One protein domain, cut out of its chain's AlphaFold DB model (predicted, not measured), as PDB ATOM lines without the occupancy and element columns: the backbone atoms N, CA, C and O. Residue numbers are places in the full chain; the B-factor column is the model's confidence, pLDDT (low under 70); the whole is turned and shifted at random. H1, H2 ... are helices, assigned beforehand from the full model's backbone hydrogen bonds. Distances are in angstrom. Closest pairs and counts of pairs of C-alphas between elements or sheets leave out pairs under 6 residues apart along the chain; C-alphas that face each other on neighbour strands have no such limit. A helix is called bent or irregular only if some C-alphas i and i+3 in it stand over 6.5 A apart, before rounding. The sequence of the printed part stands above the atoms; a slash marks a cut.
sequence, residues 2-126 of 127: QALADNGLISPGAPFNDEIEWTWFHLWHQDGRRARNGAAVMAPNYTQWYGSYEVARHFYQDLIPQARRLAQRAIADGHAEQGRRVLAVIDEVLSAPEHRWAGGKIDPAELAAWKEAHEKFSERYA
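What this domain is: This is residues 2 to 126 of the 127 residues of an uncharacterized protein of Candidatus Dadabacteria bacterium (UniProt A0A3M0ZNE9). The long bent helix H3 runs nearly straight, with H2 folded back on its first arm and H4 on its second. H1 packs on H4; residues 106 to 126, with H5, stick out. The printed part, 125 residues with five named helices, is all helix by class and loose: radius of gyration of the C-alphas 19.2 A, spans 60 by 38 by 19 A.

How they stand to each other: H1, residues 2 to 6, touches H4, residues 80 to 95, with H4's residues 85 to 89 alone. H3, residues 44 to 76, assigned as one helix by its hydrogen bonds, is bent: C-alphas 61 and 64 are 6.8 A apart. Its arm H3a, to 61, is irregular, C-alphas 47 and 50 being 6.6 A apart. H2, residues 19 to 40, and H3a form a hairpin, closest C-alphas Ala 35 and Gly 51, 4.0 A; arm H3b, from 64, forms one with H4. O i to N i+4 pairs within hydrogen-bond range number 15 of 18 in H2 and 10 of 14 in H3a.

Where its parts are: H1 begins at C-alpha 2 (147.719, 239.104, 164.609); H5, residues 108 to 125, is 25.7 A long.

The domain as a whole: The links H1 to H2 and H4 to H5 are long.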
ATOM      1  N   GLN A   2     146.958 239.907 163.634       95.69
ATOM      2  CA  GLN A   2     147.719 239.104 164.609       95.69
ATOM      3  C   GLN A   2     149.061 238.586 164.062       95.69
ATOM      4  O   GLN A   2     150.096 238.811 164.669       95.69
ATOM      5  N   ALA A   3     149.063 238.018 162.851       97.56
ATOM      6  CA  ALA A   3     150.292 237.547 162.211       97.56
ATOM      7  C   ALA A   3     151.358 238.645 162.022       97.56
ATOM      8  O   ALA A   3     152.543 238.354 162.118       97.56
ATOM      9  N   LEU A   4     150.961 239.897 161.768       97.56
ATOM     10  CA  LEU A   4     151.906 241.015 161.679       97.56
ATOM     11  C   LEU A   4     152.477 241.353 163.061       97.56
ATOM     12  O   LEU A   4     153.688 241.507 163.184       97.56
ATOM     13  N   ALA A   5     151.624 241.416 164.086       96.56
ATOM     14  CA  ALA A   5     152.024 241.705 165.462       96.56
ATOM     15  C   ALA A   5     152.986 240.640 166.015       96.56
ATOM     16  O   ALA A   5     154.081 240.972 166.462       96.56
ATOM     17  N   ASP A   6     152.618 239.361 165.908       97.06
ATOM     18  CA  ASP A   6     153.394 238.236 166.450       97.06
ATOM     19  C   ASP A   6     154.772 238.096 165.801       97.06
ATOM     20  O   ASP A   6     155.705 237.571 166.404       97.06
ATOM     21  N   ASN A   7     154.904 238.561 164.559       97.81
ATOM     22  CA  ASN A   7     156.164 238.536 163.829       97.81
ATOM     23  C   ASN A   7     156.945 239.856 163.940       97.81
ATOM     24  O   ASN A   7     158.000 239.975 163.320       97.81
ATOM     25  N   GLY A   8     156.460 240.833 164.716       96.75
ATOM     26  CA  GLY A   8     157.126 242.126 164.912       96.75
ATOM     27  C   GLY A   8     157.165 242.997 163.654       96.75
ATOM     28  O   GLY A   8     158.097 243.775 163.475       96.75
ATOM     29  N   LEU A   9     156.190 242.833 162.754       97.31
ATOM     30  CA  LEU A   9     156.086 243.570 161.485       97.31
ATOM     31  C   LEU A   9     155.243 244.849 161.590       97.31
ATOM     32  O   LEU A   9     155.084 245.560 160.601       97.31
ATOM     33  N   ILE A  10     154.700 245.117 162.775       96.62
ATOM     34  CA  ILE A  10     154.078 246.379 163.173       96.62
ATOM     35  C   ILE A  10     154.636 246.782 164.541       96.62
ATOM     36  O   ILE A  10     155.123 245.937 165.300       96.62
ATOM     37  N   SER A  11     154.594 248.074 164.824       94.25
ATOM     38  CA  SER A  11     155.136 248.707 166.015       94.25
ATOM     39  C   SER A  11     154.501 248.122 167.282       94.25
ATOM     40  O   SER A  11     153.275 248.061 167.392       94.25
ATOM     41  N   PRO A  12     155.302 247.701 168.276       91.38
ATOM     42  CA  PRO A  12     154.759 247.259 169.550       91.38
ATOM     43  C   PRO A  12     154.253 248.455 170.366       91.38
ATOM     44  O   PRO A  12     154.786 249.563 170.285       91.38
ATOM     45  N   GLY A  13     153.278 248.209 171.238       87.25
ATOM     46  CA  GLY A  13     152.829 249.185 172.230       87.25
ATOM     47  C   GLY A  13     151.481 249.809 171.892       87.25
ATOM     48  O   GLY A  13     150.478 249.100 171.834       87.25
ATOM     49  N   ALA A  14     151.436 251.140 171.787       87.12
ATOM     50  CA  ALA A  14     150.177 251.853 171.595       87.12
ATOM     51  C   ALA A  14     149.544 251.488 170.237       87.12
ATOM     52  O   ALA A  14     150.265 251.425 169.242       87.12
ATOM     53  N   PRO A  15     148.220 251.255 170.181       87.81
ATOM     54  CA  PRO A  15     147.542 251.014 168.914       87.81
ATOM     55  C   PRO A  15     147.559 252.281 168.051       87.81
ATOM     56  O   PRO A  15     147.611 253.388 168.592       87.81
ATOM     57  N   PHE A  16     147.406 252.113 166.737       93.56
ATOM     58  CA  PHE A  16     147.302 253.194 165.743       93.56
ATOM     59  C   PHE A  16     148.611 253.933 165.434       93.56
ATOM     60  O   PHE A  16     148.582 255.078 164.973       93.56
ATOM     61  N   ASN A  17     149.744 253.273 165.648       94.69
ATOM     62  CA  ASN A  17     151.063 253.784 165.288       94.69
ATOM     63  C   ASN A  17     151.436 253.465 163.835       94.69
ATOM     64  O   ASN A  17     152.204 254.214 163.234       94.69
ATOM     65  N   ASP A  18     150.868 252.406 163.252       96.56
ATOM     66  CA  ASP A  18     151.092 252.043 161.853       96.56
ATOM     67  C   ASP A  18     149.845 252.284 160.995       96.56
ATOM     68  O   ASP A  18     148.707 252.030 161.398       96.56
ATOM     69  N   GLU A  19     150.049 252.723 159.750       96.56
ATOM     70  CA  GLU A  19     148.974 253.005 158.782       96.56
ATOM     71  C   GLU A  19     148.008 251.817 158.599       96.56
ATOM     72  O   GLU A  19     146.791 251.985 158.464       96.56
ATOM     73  N   ILE A  20     148.535 250.591 158.643       97.62
ATOM     74  CA  ILE A  20     147.732 249.379 158.474       97.62
ATOM     75  C   ILE A  20     146.739 249.149 159.614       97.62
ATOM     76  O   ILE A  20     145.682 248.552 159.404       97.62
ATOM     77  N   GLU A  21     147.022 249.660 160.810       97.31
ATOM     78  CA  GLU A  21     146.106 249.577 161.945       97.31
ATOM     79  C   GLU A  21     144.884 250.475 161.736       97.31
ATOM     80  O   GLU A  21     143.761 250.064 162.035       97.31
ATOM     81  N   TRP A  22     145.073 251.653 161.134       97.50
ATOM     82  CA  TRP A  22     143.974 252.529 160.716       97.50
ATOM     83  C   TRP A  22     143.129 251.892 159.615       97.50
ATOM     84  O   TRP A  22     141.900 251.899 159.692       97.50
ATOM     85  N   THR A  23     143.780 251.282 158.624       97.88
ATOM     86  CA  THR A  23     143.094 250.554 157.544       97.88
ATOM     87  C   THR A  23     142.247 249.411 158.107       97.88
ATOM     88  O   THR A  23     141.070 249.275 157.769       97.88
ATOM     89  N   TRP A  24     142.810 248.624 159.030       96.94
ATOM     90  CA  TRP A  24     142.080 247.571 159.733       96.94
ATOM     91  C   TRP A  24     140.898 248.123 160.537       96.94
ATOM     92  O   TRP A  24     139.805 247.559 160.493       96.94
ATOM     93  N   PHE A  25     141.095 249.236 161.246       95.94
ATOM     94  CA  PHE A  25     140.053 249.871 162.043       95.94
ATOM     95  C   PHE A  25     138.870 250.346 161.202       95.94
ATOM     96  O   PHE A  25     137.729 250.036 161.547       95.94
ATOM     97  N   HIS A  26     139.109 251.028 160.079       95.88
ATOM     98  CA  HIS A  26     138.032 251.451 159.180       95.88
ATOM     99  C   HIS A  26     137.188 250.265 158.707       95.88
ATOM    100  O   HIS A  26     135.959 250.309 158.812       95.88
ATOM    101  N   LEU A  27     137.857 249.175 158.328       95.75
ATOM    102  CA  LEU A  27     137.246 247.947 157.831       95.75
ATOM    103  C   LEU A  27     136.160 247.398 158.770       95.75
ATOM    104  O   LEU A  27     135.019 247.179 158.356       95.75
ATOM    105  N   TRP A  28     136.482 247.181 160.050       91.62
ATOM    106  CA  TRP A  28     135.524 246.579 160.985       91.62
ATOM    107  C   TRP A  28     134.657 247.609 161.719       91.62
ATOM    108  O   TRP A  28     133.497 247.299 162.029       91.62
ATOM    109  N   HIS A  29     135.188 248.804 162.008       95.12
ATOM    110  CA  HIS A  29     134.527 249.800 162.855       95.12
ATOM    111  C   HIS A  29     133.623 250.744 162.075       95.12
ATOM    112  O   HIS A  29     132.496 250.989 162.501       95.12
ATOM    113  N   GLN A  30     134.087 251.279 160.949       95.00
ATOM    114  CA  GLN A  30     133.323 252.258 160.184       95.00
ATOM    115  C   GLN A  30     132.487 251.561 159.115       95.00
ATOM    116  O   GLN A  30     131.255 251.643 159.138       95.00
ATOM    117  N   ASP A  31     133.138 250.808 158.239       96.62
ATOM    118  CA  ASP A  31     132.506 250.251 157.045       96.62
ATOM    119  C   ASP A  31     131.664 249.030 157.407       96.62
ATOM    120  O   ASP A  31     130.465 248.980 157.123       96.62
ATOM    121  N   GLY A  32     132.239 248.093 158.167       95.62
ATOM    122  CA  GLY A  32     131.515 246.928 158.672       95.62
ATOM    123  C   GLY A  32     130.331 247.299 159.573       95.62
ATOM    124  O   GLY A  32     129.278 246.661 159.516       95.62
ATOM    125  N   ARG A  33     130.448 248.356 160.390       96.31
ATOM    126  CA  ARG A  33     129.318 248.866 161.187       96.31
ATOM    127  C   ARG A  33     128.236 249.470 160.299       96.31
ATOM    128  O   ARG A  33     127.066 249.178 160.534       96.31
ATOM    129  N   ARG A  34     128.592 250.313 159.323       96.06
ATOM    130  CA  ARG A  34     127.621 250.896 158.380       96.06
ATOM    131  C   ARG A  34     126.877 249.805 157.626       96.06
ATOM    132  O   ARG A  34     125.655 249.875 157.563       96.06
ATOM    133  N   ALA A  35     127.585 248.769 157.180       97.44
ATOM    134  CA  ALA A  35     126.983 247.620 156.520       97.44
ATOM    135  C   ALA A  35     125.946 246.921 157.421       97.44
ATOM    136  O   ALA A  35     124.783 246.793 157.044       97.44
ATOM    137  N   ARG A  36     126.340 246.525 158.642       97.06
ATOM    138  CA  ARG A  36     125.466 245.796 159.584       97.06
ATOM    139  C   ARG A  36     124.274 246.624 160.059       97.06
ATOM    140  O   ARG A  36     123.146 246.142 160.049       97.06
ATOM    141  N   ASN A  37     124.508 247.872 160.457       97.50
ATOM    142  CA  ASN A  37     123.431 248.738 160.930       97.50
ATOM    143  C   ASN A  37     122.517 249.155 159.783       97.50
ATOM    144  O   ASN A  37     121.307 249.181 159.969       97.50
ATOM    145  N   GLY A  38     123.078 249.435 158.602       97.56
ATOM    146  CA  GLY A  38     122.311 249.706 157.392       97.56
ATOM    147  C   GLY A  38     121.359 248.559 157.070       97.56
ATOM    148  O   GLY A  38     120.182 248.809 156.822       97.56
ATOM    149  N   ALA A  39     121.830 247.314 157.178       97.62
ATOM    150  CA  ALA A  39     120.988 246.139 156.986       97.62
ATOM    151  C   ALA A  39     119.875 246.064 158.046       97.62
ATOM    152  O   ALA A  39     118.716 245.844 157.706       97.62
ATOM    153  N   ALA A  40     120.208 246.316 159.317       98.12
ATOM    154  CA  ALA A  40     119.255 246.259 160.426       98.12
ATOM    155  C   ALA A  40     118.129 247.306 160.337       98.12
ATOM    156  O   ALA A  40     117.038 247.065 160.849       98.12
ATOM    157  N   VAL A  41     118.373 248.453 159.692       97.75
ATOM    158  CA  VAL A  41     117.372 249.524 159.520       97.75
ATOM    159  C   VAL A  41     116.842 249.643 158.093       97.75
ATOM    160  O   VAL A  41     116.268 250.670 157.738       97.75
ATOM    161  N   MET A  42     117.027 248.612 157.260       97.31
ATOM    162  CA  MET A  42     116.561 248.594 155.867       97.31
ATOM    163  C   MET A  42     117.058 249.798 155.046       97.31
ATOM    164  O   MET A  42     116.342 250.337 154.205       97.31
ATOM    165  N   ALA A  43     118.300 250.222 155.279       98.00
ATOM    166  CA  ALA A  43     118.984 251.258 154.514       98.00
ATOM    167  C   ALA A  43     119.921 250.605 153.475       98.00
ATOM    168  O   ALA A  43     121.111 250.394 153.753       98.00
ATOM    169  N   PRO A  44     119.431 250.281 152.260       97.06
ATOM    170  CA  PRO A  44     120.194 249.512 151.274       97.06
ATOM    171  C   PRO A  44     121.466 250.233 150.816       97.06
ATOM    172  O   PRO A  44     122.501 249.599 150.641       97.06
ATOM    173  N   ASN A  45     121.432 251.564 150.714       97.00
ATOM    174  CA  ASN A  45     122.595 252.352 150.301       97.00
ATOM    175  C   ASN A  45     123.748 252.284 151.325       97.00
ATOM    176  O   ASN A  45     124.913 252.159 150.959       97.00
ATOM    177  N   TYR A  46     123.423 252.298 152.624       96.81
ATOM    178  CA  TYR A  46     124.410 252.124 153.699       96.81
ATOM    179  C   TYR A  46     124.876 250.679 153.850       96.81
ATOM    180  O   TYR A  46     126.011 250.435 154.247       96.81
ATOM    181  N   THR A  47     124.009 249.730 153.510       97.38
ATOM    182  CA  THR A  47     124.353 248.306 153.500       97.38
ATOM    183  C   THR A  47     125.371 248.005 152.404       97.38
ATOM    184  O   THR A  47     126.366 247.316 152.638       97.38
ATOM    185  N   GLN A  48     125.129 248.540 151.206       96.00
ATOM    186  CA  GLN A  48     125.913 248.249 150.018       96.00
ATOM    187  C   GLN A  48     127.015 249.293 149.791       96.00
ATOM    188  O   GLN A  48     128.157 249.036 150.164       96.00
ATOM    189  N   TRP A  49     126.699 250.453 149.203       96.38
ATOM    190  CA  TRP A  49     127.695 251.423 148.727       96.38
ATOM    191  C   TRP A  49     128.556 252.027 149.836       96.38
ATOM    192  O   TRP A  49     129.769 252.080 149.690       96.38
ATOM    193  N   TYR A  50     127.964 252.421 150.964       95.75
ATOM    194  CA  TYR A  50     128.722 253.004 152.084       95.75
ATOM    195  C   TYR A  50     129.137 251.986 153.158       95.75
ATOM    196  O   TYR A  50     129.600 252.378 154.232       95.75
ATOM    197  N   GLY A  51     128.916 250.696 152.900       96.69
ATOM    198  CA  GLY A  51     129.195 249.606 153.827       96.69
ATOM    199  C   GLY A  51     130.011 248.518 153.147       96.69
ATOM    200  O   GLY A  51     131.235 248.584 153.114       96.69
ATOM    201  N   SER A  52     129.332 247.519 152.586       96.44
ATOM    202  CA  SER A  52     129.973 246.329 152.005       96.44
ATOM    203  C   SER A  52     130.976 246.651 150.888       96.44
ATOM    204  O   SER A  52     132.007 245.991 150.786       96.44
ATOM    205  N   TYR A  53     130.703 247.672 150.070       96.19
ATOM    206  CA  TYR A  53     131.642 248.139 149.046       96.19
ATOM    207  C   TYR A  53     132.927 248.705 149.666       96.19
ATOM    208  O   TYR A  53     134.013 248.312 149.250       96.19
ATOM    209  N   GLU A  54     132.820 249.561 150.686       97.38
ATOM    210  CA  GLU A  54     133.991 250.131 151.371       97.38
ATOM    211  C   GLU A  54     134.798 249.048 152.100       97.38
ATOM    212  O   GLU A  54     136.023 249.028 152.008       97.38
ATOM    213  N   VAL A  55     134.122 248.068 152.721       97.25
ATOM    214  CA  VAL A  55     134.763 246.867 153.290       97.25
ATOM    215  C   VAL A  55     135.611 246.161 152.232       97.25
ATOM    216  O   VAL A  55     136.787 245.882 152.467       97.25
ATOM    217  N   ALA A  56     135.040 245.880 151.057       96.00
ATOM    218  CA  ALA A  56     135.774 245.227 149.979       96.00
ATOM    219  C   ALA A  56     136.938 246.102 149.489       96.00
ATOM    220  O   ALA A  56     138.066 245.624 149.383       96.00
ATOM    221  N   ARG A  57     136.696 247.389 149.239       96.06
ATOM    222  CA  ARG A  57     137.715 248.338 148.782       96.06
ATOM    223  C   ARG A  57     138.908 248.375 149.740       96.06
ATOM    224  O   ARG A  57     140.018 248.081 149.302       96.06
ATOM    225  N   HIS A  58     138.687 248.639 151.027       97.44
ATOM    226  CA  HIS A  58     139.758 248.687 152.025       97.44
ATOM    227  C   HIS A  58     140.452 247.333 152.206       97.44
ATOM    228  O   HIS A  58     141.662 247.288 152.406       97.44
ATOM    229  N   PHE A  59     139.736 246.211 152.100       97.31
ATOM    230  CA  PHE A  59     140.366 244.894 152.186       97.31
ATOM    231  C   PHE A  59     141.316 244.628 151.009       97.31
ATOM    232  O   PHE A  59     142.494 244.328 151.218       97.31
ATOM    233  N   TYR A  60     140.825 244.743 149.772       96.56
ATOM    234  CA  TYR A  60     141.581 244.329 148.586       96.56
ATOM    235  C   TYR A  60     142.576 245.379 148.089       96.56
ATOM    236  O   TYR A  60     143.629 245.001 147.580       96.56
ATOM    237  N   GLN A  61     142.256 246.670 148.209       96.56
ATOM    238  CA  GLN A  61     143.091 247.751 147.673       96.56
ATOM    239  C   GLN A  61     144.094 248.289 148.697       96.56
ATOM    240  O   GLN A  61     145.176 248.722 148.304       96.56
ATOM    241  N   ASP A  62     143.787 248.193 149.995       97.94
ATOM    242  CA  ASP A  62     144.617 248.799 151.039       97.94
ATOM    243  C   ASP A  62     145.252 247.745 151.957       97.94
ATOM    244  O   ASP A  62     146.471 247.562 151.925       97.94
ATOM    245  N   LEU A  63     144.452 246.990 152.719       98.25
ATOM    246  CA  LEU A  63     144.936 246.086 153.769       98.25
ATOM    247  C   LEU A  63     145.875 245.003 153.222       98.25
ATOM    248  O   LEU A  63     146.984 244.825 153.730       98.25
ATOM    249  N   ILE A  64     145.440 244.272 152.190       97.94
ATOM    250  CA  ILE A  64     146.226 243.178 151.610       97.94
ATOM    251  C   ILE A  64     147.537 243.703 150.993       97.94
ATOM    252  O   ILE A  64     148.601 243.170 151.334       97.94
ATOM    253  N   PRO A  65     147.534 244.754 150.147       98.12
ATOM    254  CA  PRO A  65     148.771 245.343 149.643       98.12
ATOM    255  C   PRO A  65     149.695 245.894 150.734       98.12
ATOM    256  O   PRO A  65     150.902 245.672 150.656       98.12
ATOM    257  N   GLN A  66     149.167 246.575 151.755       98.56
ATOM    258  CA  GLN A  66     149.971 247.079 152.876       98.56
ATOM    259  C   GLN A  66     150.644 245.930 153.641       98.56
ATOM    260  O   GLN A  66     151.856 245.966 153.854       98.56
ATOM    261  N   ALA A  67     149.900 244.870 153.975       98.56
ATOM    262  CA  ALA A  67     150.445 243.706 154.670       98.56
ATOM    263  C   ALA A  67     151.539 243.007 153.845       98.56
ATOM    264  O   ALA A  67     152.585 242.636 154.382       98.56
ATOM    265  N   ARG A  68     151.340 242.883 152.523       98.56
ATOM    266  CA  ARG A  68     152.359 242.349 151.605       98.56
ATOM    267  C   ARG A  68     153.616 243.215 151.580       98.56
ATOM    268  O   ARG A  68     154.709 242.662 151.630       98.56
ATOM    269  N   ARG A  69     153.481 244.546 151.546       98.62
ATOM    270  CA  ARG A  69     154.629 245.468 151.593       98.62
ATOM    271  C   ARG A  69     155.417 245.331 152.892       98.62
ATOM    272  O   ARG A  69     156.637 245.233 152.826       98.62
ATOM    273  N   LEU A  70     154.744 245.267 154.042       98.56
ATOM    274  CA  LEU A  70     155.397 245.054 155.340       98.56
ATOM    275  C   LEU A  70     156.170 243.729 155.363       98.56
ATOM    276  O   LEU A  70     157.339 243.692 155.742       98.56
ATOM    277  N   ALA A  71     155.556 242.651 154.874       98.62
ATOM    278  CA  ALA A  71     156.203 241.346 154.795       98.62
ATOM    279  C   ALA A  71     157.408 241.327 153.839       98.62
ATOM    280  O   ALA A  71     158.462 240.790 154.177       98.62
ATOM    281  N   GLN A  72     157.280 241.936 152.658       98.56
ATOM    282  CA  GLN A  72     158.371 242.057 151.688       98.56
ATOM    283  C   GLN A  72     159.517 242.909 152.229       98.56
ATOM    284  O   GLN A  72     160.681 242.559 152.035       98.56
ATOM    285  N   ARG A  73     159.199 243.995 152.938       98.38
ATOM    286  CA  ARG A  73     160.200 244.842 153.577       98.38
ATOM    287  C   ARG A  73     160.965 244.076 154.652       98.38
ATOM    288  O   ARG A  73     162.188 244.077 154.621       98.38
ATOM    289  N   ALA A  74     160.260 243.338 155.509       98.31
ATOM    290  CA  ALA A  74     160.886 242.466 156.498       98.31
ATOM    291  C   ALA A  74     161.831 241.441 155.849       98.31
ATOM    292  O   ALA A  74     162.942 241.243 156.331       98.31
ATOM    293  N   ILE A  75     161.441 240.830 154.721       98.50
ATOM    294  CA  ILE A  75     162.322 239.915 153.974       98.50
ATOM    295  C   ILE A  75     163.590 240.632 153.495       98.50
ATOM    296  O   ILE A  75     164.684 240.092 153.661       98.50
ATOM    297  N   ALA A  76     163.452 241.828 152.922       98.38
ATOM    298  CA  ALA A  76     164.584 242.617 152.437       98.38
ATOM    299  C   ALA A  76     165.530 243.052 153.571       98.38
ATOM    300  O   ALA A  76     166.742 243.078 153.375       98.38
ATOM    301  N   ASP A  77     164.987 243.315 154.760       97.94
ATOM    302  CA  ASP A  77     165.735 243.742 155.946       97.94
ATOM    303  C   ASP A  77     166.345 242.557 156.736       97.94
ATOM    304  O   ASP A  77     166.879 242.735 157.829       97.94
ATOM    305  N   GLY A  78     166.298 241.331 156.195       98.06
ATOM    306  CA  GLY A  78     166.913 240.138 156.795       98.06
ATOM    307  C   GLY A  78     165.989 239.299 157.686       98.06
ATOM    308  O   GLY A  78     166.390 238.243 158.172       98.06
ATOM    309  N   HIS A  79     164.723 239.688 157.839       98.06
ATOM    310  CA  HIS A  79     163.689 238.970 158.594       98.06
ATOM    311  C   HIS A  79     162.844 238.067 157.680       98.06
ATOM    312  O   HIS A  79     161.609 238.105 157.652       98.06
ATOM    313  N   ALA A  80     163.528 237.247 156.878       98.25
ATOM    314  CA  ALA A  80     162.896 236.453 155.826       98.25
ATOM    315  C   ALA A  80     161.903 235.401 156.344       98.25
ATOM    316  O   ALA A  80     160.979 235.013 155.631       98.25
ATOM    317  N   GLU A  81     162.095 234.890 157.558       98.44
ATOM    318  CA  GLU A  81     161.182 233.917 158.161       98.44
ATOM    319  C   GLU A  81     159.857 234.583 158.567       98.44
ATOM    320  O   GLU A  81     158.784 234.111 158.194       98.44
ATOM    321  N   GLN A  82     159.942 235.727 159.245       98.56
ATOM    322  CA  GLN A  82     158.818 236.545 159.696       98.56
ATOM    323  C   GLN A  82     157.955 237.012 158.520       98.56
ATOM    324  O   GLN A  82     156.740 236.807 158.510       98.56
ATOM    325  N   GLY A  83     158.586 237.582 157.488       98.56
ATOM    326  CA  GLY A  83     157.860 238.024 156.300       98.56
ATOM    327  C   GLY A  83     157.180 236.867 155.564       98.56
ATOM    328  O   GLY A  83     156.021 236.990 155.169       98.56
ATOM    329  N   ARG A  84     157.833 235.701 155.446       98.56
ATOM    330  CA  ARG A  84     157.214 234.514 154.826       98.56
ATOM    331  C   ARG A  84     156.025 233.976 155.621       98.56
ATOM    332  O   ARG A  84     155.040 233.593 154.998       98.56
ATOM    333  N   ARG A  85     156.071 233.995 156.959       98.62
ATOM    334  CA  ARG A  85     154.915 233.631 157.802       98.62
ATOM    335  C   ARG A  85     153.711 234.528 157.524       98.62
ATOM    336  O   ARG A  85     152.606 234.023 157.354       98.62
ATOM    337  N   VAL A  86     153.917 235.841 157.423       98.62
ATOM    338  CA  VAL A  86     152.826 236.779 157.113       98.62
ATOM    339  C   VAL A  86     152.284 236.572 155.699       98.62
ATOM    340  O   VAL A  86     151.068 236.548 155.523       98.62
ATOM    341  N   LEU A  87     153.152 236.377 154.700       98.62
ATOM    342  CA  LEU A  87     152.710 236.072 153.333       98.62
ATOM    343  C   LEU A  87     151.888 234.780 153.274       98.62
ATOM    344  O   LEU A  87     150.854 234.767 152.615       98.62
ATOM    345  N   ALA A  88     152.288 233.740 154.010       98.50
ATOM    346  CA  ALA A  88     151.542 232.486 154.070       98.50
ATOM    347  C   ALA A  88     150.118 232.684 154.614       98.50
ATOM    348  O   ALA A  88     149.173 232.164 154.032       98.50
ATOM    349  N   VAL A  89     149.944 233.496 155.664       98.44
ATOM    350  CA  VAL A  89     148.608 233.832 156.194       98.44
ATOM    351  C   VAL A  89     147.784 234.619 155.173       98.44
ATOM    352  O   VAL A  89     146.588 234.383 155.030       98.44
ATOM    353  N   ILE A  90     148.401 235.554 154.443       97.75
ATOM    354  CA  ILE A  90     147.710 236.303 153.380       97.75
ATOM    355  C   ILE A  90     147.224 235.351 152.283       97.75
ATOM    356  O   ILE A  90     146.079 235.457 151.846       97.75
ATOM    357  N   ASP A  91     148.074 234.425 151.846       96.50
ATOM    358  CA  ASP A  91     147.731 233.471 150.796       96.50
ATOM    359  C   ASP A  91     146.679 232.455 151.268       96.50
ATOM    360  O   ASP A  91     145.780 232.123 150.496       96.50
ATOM    361  N   GLU A  92     146.726 232.023 152.532       96.38
ATOM    362  CA  GLU A  92     145.687 231.195 153.157       96.38
ATOM    363  C   GLU A  92     144.333 231.907 153.139       96.38
ATOM    364  O   GLU A  92     143.362 231.357 152.619       96.38
ATOM    365  N   VAL A  93     144.268 233.155 153.619       95.75
ATOM    366  CA  VAL A  93     143.032 233.953 153.604       95.75
ATOM    367  C   VAL A  93     142.497 234.076 152.178       95.75
ATOM    368  O   VAL A  93     141.344 233.746 151.926       95.75
ATOM    369  N   LEU A  94     143.337 234.474 151.220       94.56
ATOM    370  CA  LEU A  94     142.928 234.663 149.822       94.56
ATOM    371  C   LEU A  94     142.650 233.353 149.066       94.56
ATOM    372  O   LEU A  94     142.161 233.396 147.934       94.56
ATOM    373  N   SER A  95     142.954 232.196 149.657       92.75
ATOM    374  CA  SER A  95     142.598 230.892 149.093       92.75
ATOM    375  C   SER A  95     141.129 230.530 149.318       92.75
ATOM    376  O   SER A  95     140.612 229.661 148.611       92.75
ATOM    377  N   ALA A  96     140.446 231.198 150.258       92.44
ATOM    378  CA  ALA A  96     139.067 230.869 150.582       92.44
ATOM    379  C   ALA A  96     138.113 231.142 149.392       92.44
ATOM    380  O   ALA A  96     138.324 232.094 148.624       92.44
ATOM    381  N   PRO A  97     137.056 230.321 149.217       90.12
ATOM    382  CA  PRO A  97     136.051 230.455 148.156       90.12
ATOM    383  C   PRO A  97     135.515 231.876 147.932       90.12
ATOM    384  O   PRO A  97     135.276 232.285 146.794       90.12
ATOM    385  N   GLU A  98     135.354 232.634 149.009       90.25
ATOM    386  CA  GLU A  98     134.791 233.982 149.049       90.25
ATOM    387  C   GLU A  98     135.681 235.017 148.342       90.25
ATOM    388  O   GLU A  98     135.199 236.080 147.949       90.25
ATOM    389  N   HIS A  99     136.966 234.707 148.133       92.31
ATOM    390  CA  HIS A  99     137.945 235.582 147.481       92.31
ATOM    391  C   HIS A  99     138.173 235.255 145.996       92.31
ATOM    392  O   HIS A  99     138.928 235.962 145.320       92.31
ATOM    393  N   ARG A 100     137.516 234.221 145.445       88.06
ATOM    394  CA  ARG A 100     137.718 233.774 144.047       88.06
ATOM    395  C   ARG A 100     137.541 234.885 143.014       88.06
ATOM    396  O   ARG A 100     138.309 234.957 142.054       88.06
ATOM    397  N   TRP A 101     136.573 235.770 143.243       83.88
ATOM    398  CA  TRP A 101     136.265 236.889 142.355       83.88
ATOM    399  C   TRP A 101     137.422 237.891 142.231       83.88
ATOM    400  O   TRP A 101     137.630 238.446 141.157       83.88
ATOM    401  N   ALA A 102     138.206 238.092 143.293       84.44
ATOM    402  CA  ALA A 102     139.342 239.011 143.285       84.44
ATOM    403  C   ALA A 102     140.573 238.406 142.592       84.44
ATOM    404  O   ALA A 102     141.388 239.125 142.020       84.44
ATOM    405  N   GLY A 103     140.710 237.076 142.629       74.25
ATOM    406  CA  GLY A 103     141.826 236.349 142.020       74.25
ATOM    407  C   GLY A 103     141.623 235.956 140.555       74.25
ATOM    408  O   GLY A 103     142.489 235.280 140.005       74.25
ATOM    409  N   GLY A 104     140.483 236.295 139.939       73.75
ATOM    410  CA  GLY A 104     140.140 235.869 138.574       73.75
ATOM    411  C   GLY A 104     139.986 234.350 138.414       73.75
ATOM    412  O   GLY A 104     140.005 233.834 137.298       73.75
ATOM    413  N   LYS A 105     139.853 233.620 139.528       74.94
ATOM    414  CA  LYS A 105     139.741 232.159 139.558       74.94
ATOM    415  C   LYS A 105     138.270 231.773 139.435       74.94
ATOM    416  O   LYS A 105     137.625 231.460 140.434       74.94
ATOM    417  N   ILE A 106     137.741 231.857 138.220       80.12
ATOM    418  CA  ILE A 106     136.398 231.366 137.891       80.12
ATOM    419  C   ILE A 106     136.516 229.886 137.526       80.12
ATOM    420  O   ILE A 106     137.419 229.502 136.779       80.12
ATOM    421  N   ASP A 107     135.623 229.057 138.063       85.12
ATOM    422  CA  ASP A 107     135.556 227.648 137.690       85.12
ATOM    423  C   ASP A 107     135.237 227.510 136.183       85.12
ATOM    424  O   ASP A 107     134.362 228.219 135.680       85.12
ATOM    425  N   PRO A 108     135.919 226.633 135.421       89.25
ATOM    426  CA  PRO A 108     135.678 226.510 133.984       89.25
ATOM    427  C   PRO A 108     134.225 226.188 133.610       89.25
ATOM    428  O   PRO A 108     133.752 226.670 132.578       89.25
ATOM    429  N   ALA A 109     133.510 225.406 134.427       91.44
ATOM    430  CA  ALA A 109     132.104 225.103 134.190       91.44
ATOM    431  C   ALA A 109     131.217 226.321 134.487       91.44
ATOM    432  O   ALA A 109     130.306 226.614 133.713       91.44
ATOM    433  N   GLU A 110     131.524 227.082 135.542       88.75
ATOM    434  CA  GLU A 110     130.855 228.356 135.841       88.75
ATOM    435  C   GLU A 110     131.059 229.379 134.710       88.75
ATOM    436  O   GLU A 110     130.105 230.016 134.260       88.75
ATOM    437  N   LEU A 111     132.280 229.482 134.171       88.94
ATOM    438  CA  LEU A 111     132.587 230.346 133.031       88.94
ATOM    439  C   LEU A 111     131.830 229.922 131.765       88.94
ATOM    440  O   LEU A 111     131.349 230.780 131.024       88.94
ATOM    441  N   ALA A 112     131.734 228.617 131.496       94.50
ATOM    442  CA  ALA A 112     130.979 228.097 130.359       94.50
ATOM    443  C   ALA A 112     129.482 228.419 130.487       94.50
ATOM    444  O   ALA A 112     128.895 228.955 129.548       94.50
ATOM    445  N   ALA A 113     128.897 228.189 131.666       94.50
ATOM    446  CA  ALA A 113     127.502 228.516 131.949       94.50
ATOM    447  C   ALA A 113     127.226 230.024 131.819       94.50
ATOM    448  O   ALA A 113     126.208 230.425 131.253       94.50
ATOM    449  N   TRP A 114     128.148 230.871 132.290       90.31
ATOM    450  CA  TRP A 114     128.041 232.322 132.137       90.31
ATOM    451  C   TRP A 114     128.058 232.752 130.665       90.31
ATOM    452  O   TRP A 114     127.233 233.573 130.265       90.31
ATOM    453  N   LYS A 115     128.948 232.175 129.844       95.38
ATOM    454  CA  LYS A 115     129.011 232.455 128.399       95.38
ATOM    455  C   LYS A 115     127.720 232.063 127.683       95.38
ATOM    456  O   LYS A 115     127.183 232.879 126.943       95.38
ATOM    457  N   GLU A 116     127.200 230.868 127.950       96.88
ATOM    458  CA  GLU A 116     125.934 230.401 127.370       96.88
ATOM    459  C   GLU A 116     124.759 231.307 127.777       96.88
ATOM    460  O   GLU A 116     123.936 231.693 126.947       96.88
ATOM    461  N   ALA A 117     124.684 231.694 129.056       95.50
ATOM    462  CA  ALA A 117     123.652 232.605 129.543       95.50
ATOM    463  C   ALA A 117     123.755 233.995 128.893       95.50
ATOM    464  O   ALA A 117     122.731 234.593 128.552       95.50
ATOM    465  N   HIS A 118     124.975 234.501 128.705       95.06
ATOM    466  CA  HIS A 118     125.229 235.781 128.050       95.06
ATOM    467  C   HIS A 118     124.848 235.759 126.563       95.06
ATOM    468  O   HIS A 118     124.251 236.721 126.080       95.06
ATOM    469  N   GLU A 119     125.139 234.668 125.853       96.62
ATOM    470  CA  GLU A 119     124.750 234.470 124.453       96.62
ATOM    471  C   GLU A 119     123.225 234.462 124.308       96.62
ATOM    472  O   GLU A 119     122.678 235.308 123.604       96.62
ATOM    473  N   LYS A 120     122.521 233.633 125.093       96.12
ATOM    474  CA  LYS A 120     121.047 233.596 125.105       96.12
ATOM    475  C   LYS A 120     120.420 234.947 125.441       96.12
ATOM    476  O   LYS A 120     119.387 235.315 124.880       96.12
ATOM    477  N   PHE A 121     121.001 235.681 126.392       95.56
ATOM    478  CA  PHE A 121     120.548 237.032 126.718       95.56
ATOM    479  C   PHE A 121     120.745 237.971 125.523       95.56
ATOM    480  O   PHE A 121     119.812 238.669 125.135       95.56
ATOM    481  N   SER A 122     121.928 237.959 124.913       94.88
ATOM    482  CA  SER A 122     122.257 238.809 123.768       94.88
ATOM    483  C   SER A 122     121.348 238.522 122.574       94.88
ATOM    484  O   SER A 122     120.792 239.457 122.014       94.88
ATOM    485  N   GLU A 123     121.106 237.254 122.240       95.75
ATOM    486  CA  GLU A 123     120.160 236.850 121.191       95.75
ATOM    487  C   GLU A 123     118.737 237.338 121.476       95.75
ATOM    488  O   GLU A 123     118.057 237.851 120.590       95.75
ATOM    489  N   ARG A 124     118.281 237.213 122.730       95.38
ATOM    490  CA  ARG A 124     116.934 237.631 123.137       95.38
ATOM    491  C   ARG A 124     116.715 239.142 123.017       95.38
ATOM    492  O   ARG A 124     115.577 239.565 122.815       95.38
ATOM    493  N   TYR A 125     117.764 239.938 123.208       93.62
ATOM    494  CA  TYR A 125     117.687 241.399 123.289       93.62
ATOM    495  C   TYR A 125     118.429 242.128 122.160       93.62
ATOM    496  O   TYR A 125     118.526 243.354 122.204       93.62
ATOM    497  N   ALA A 126     118.918 241.410 121.147       82.75
ATOM    498  CA  ALA A 126     119.436 241.998 119.920       82.75
ATOM    499  C   ALA A 126     118.266 242.610 119.130       82.75
ATOM    500  O   ALA A 126     117.515 241.901 118.460       82.75
TER     501      ALA A 126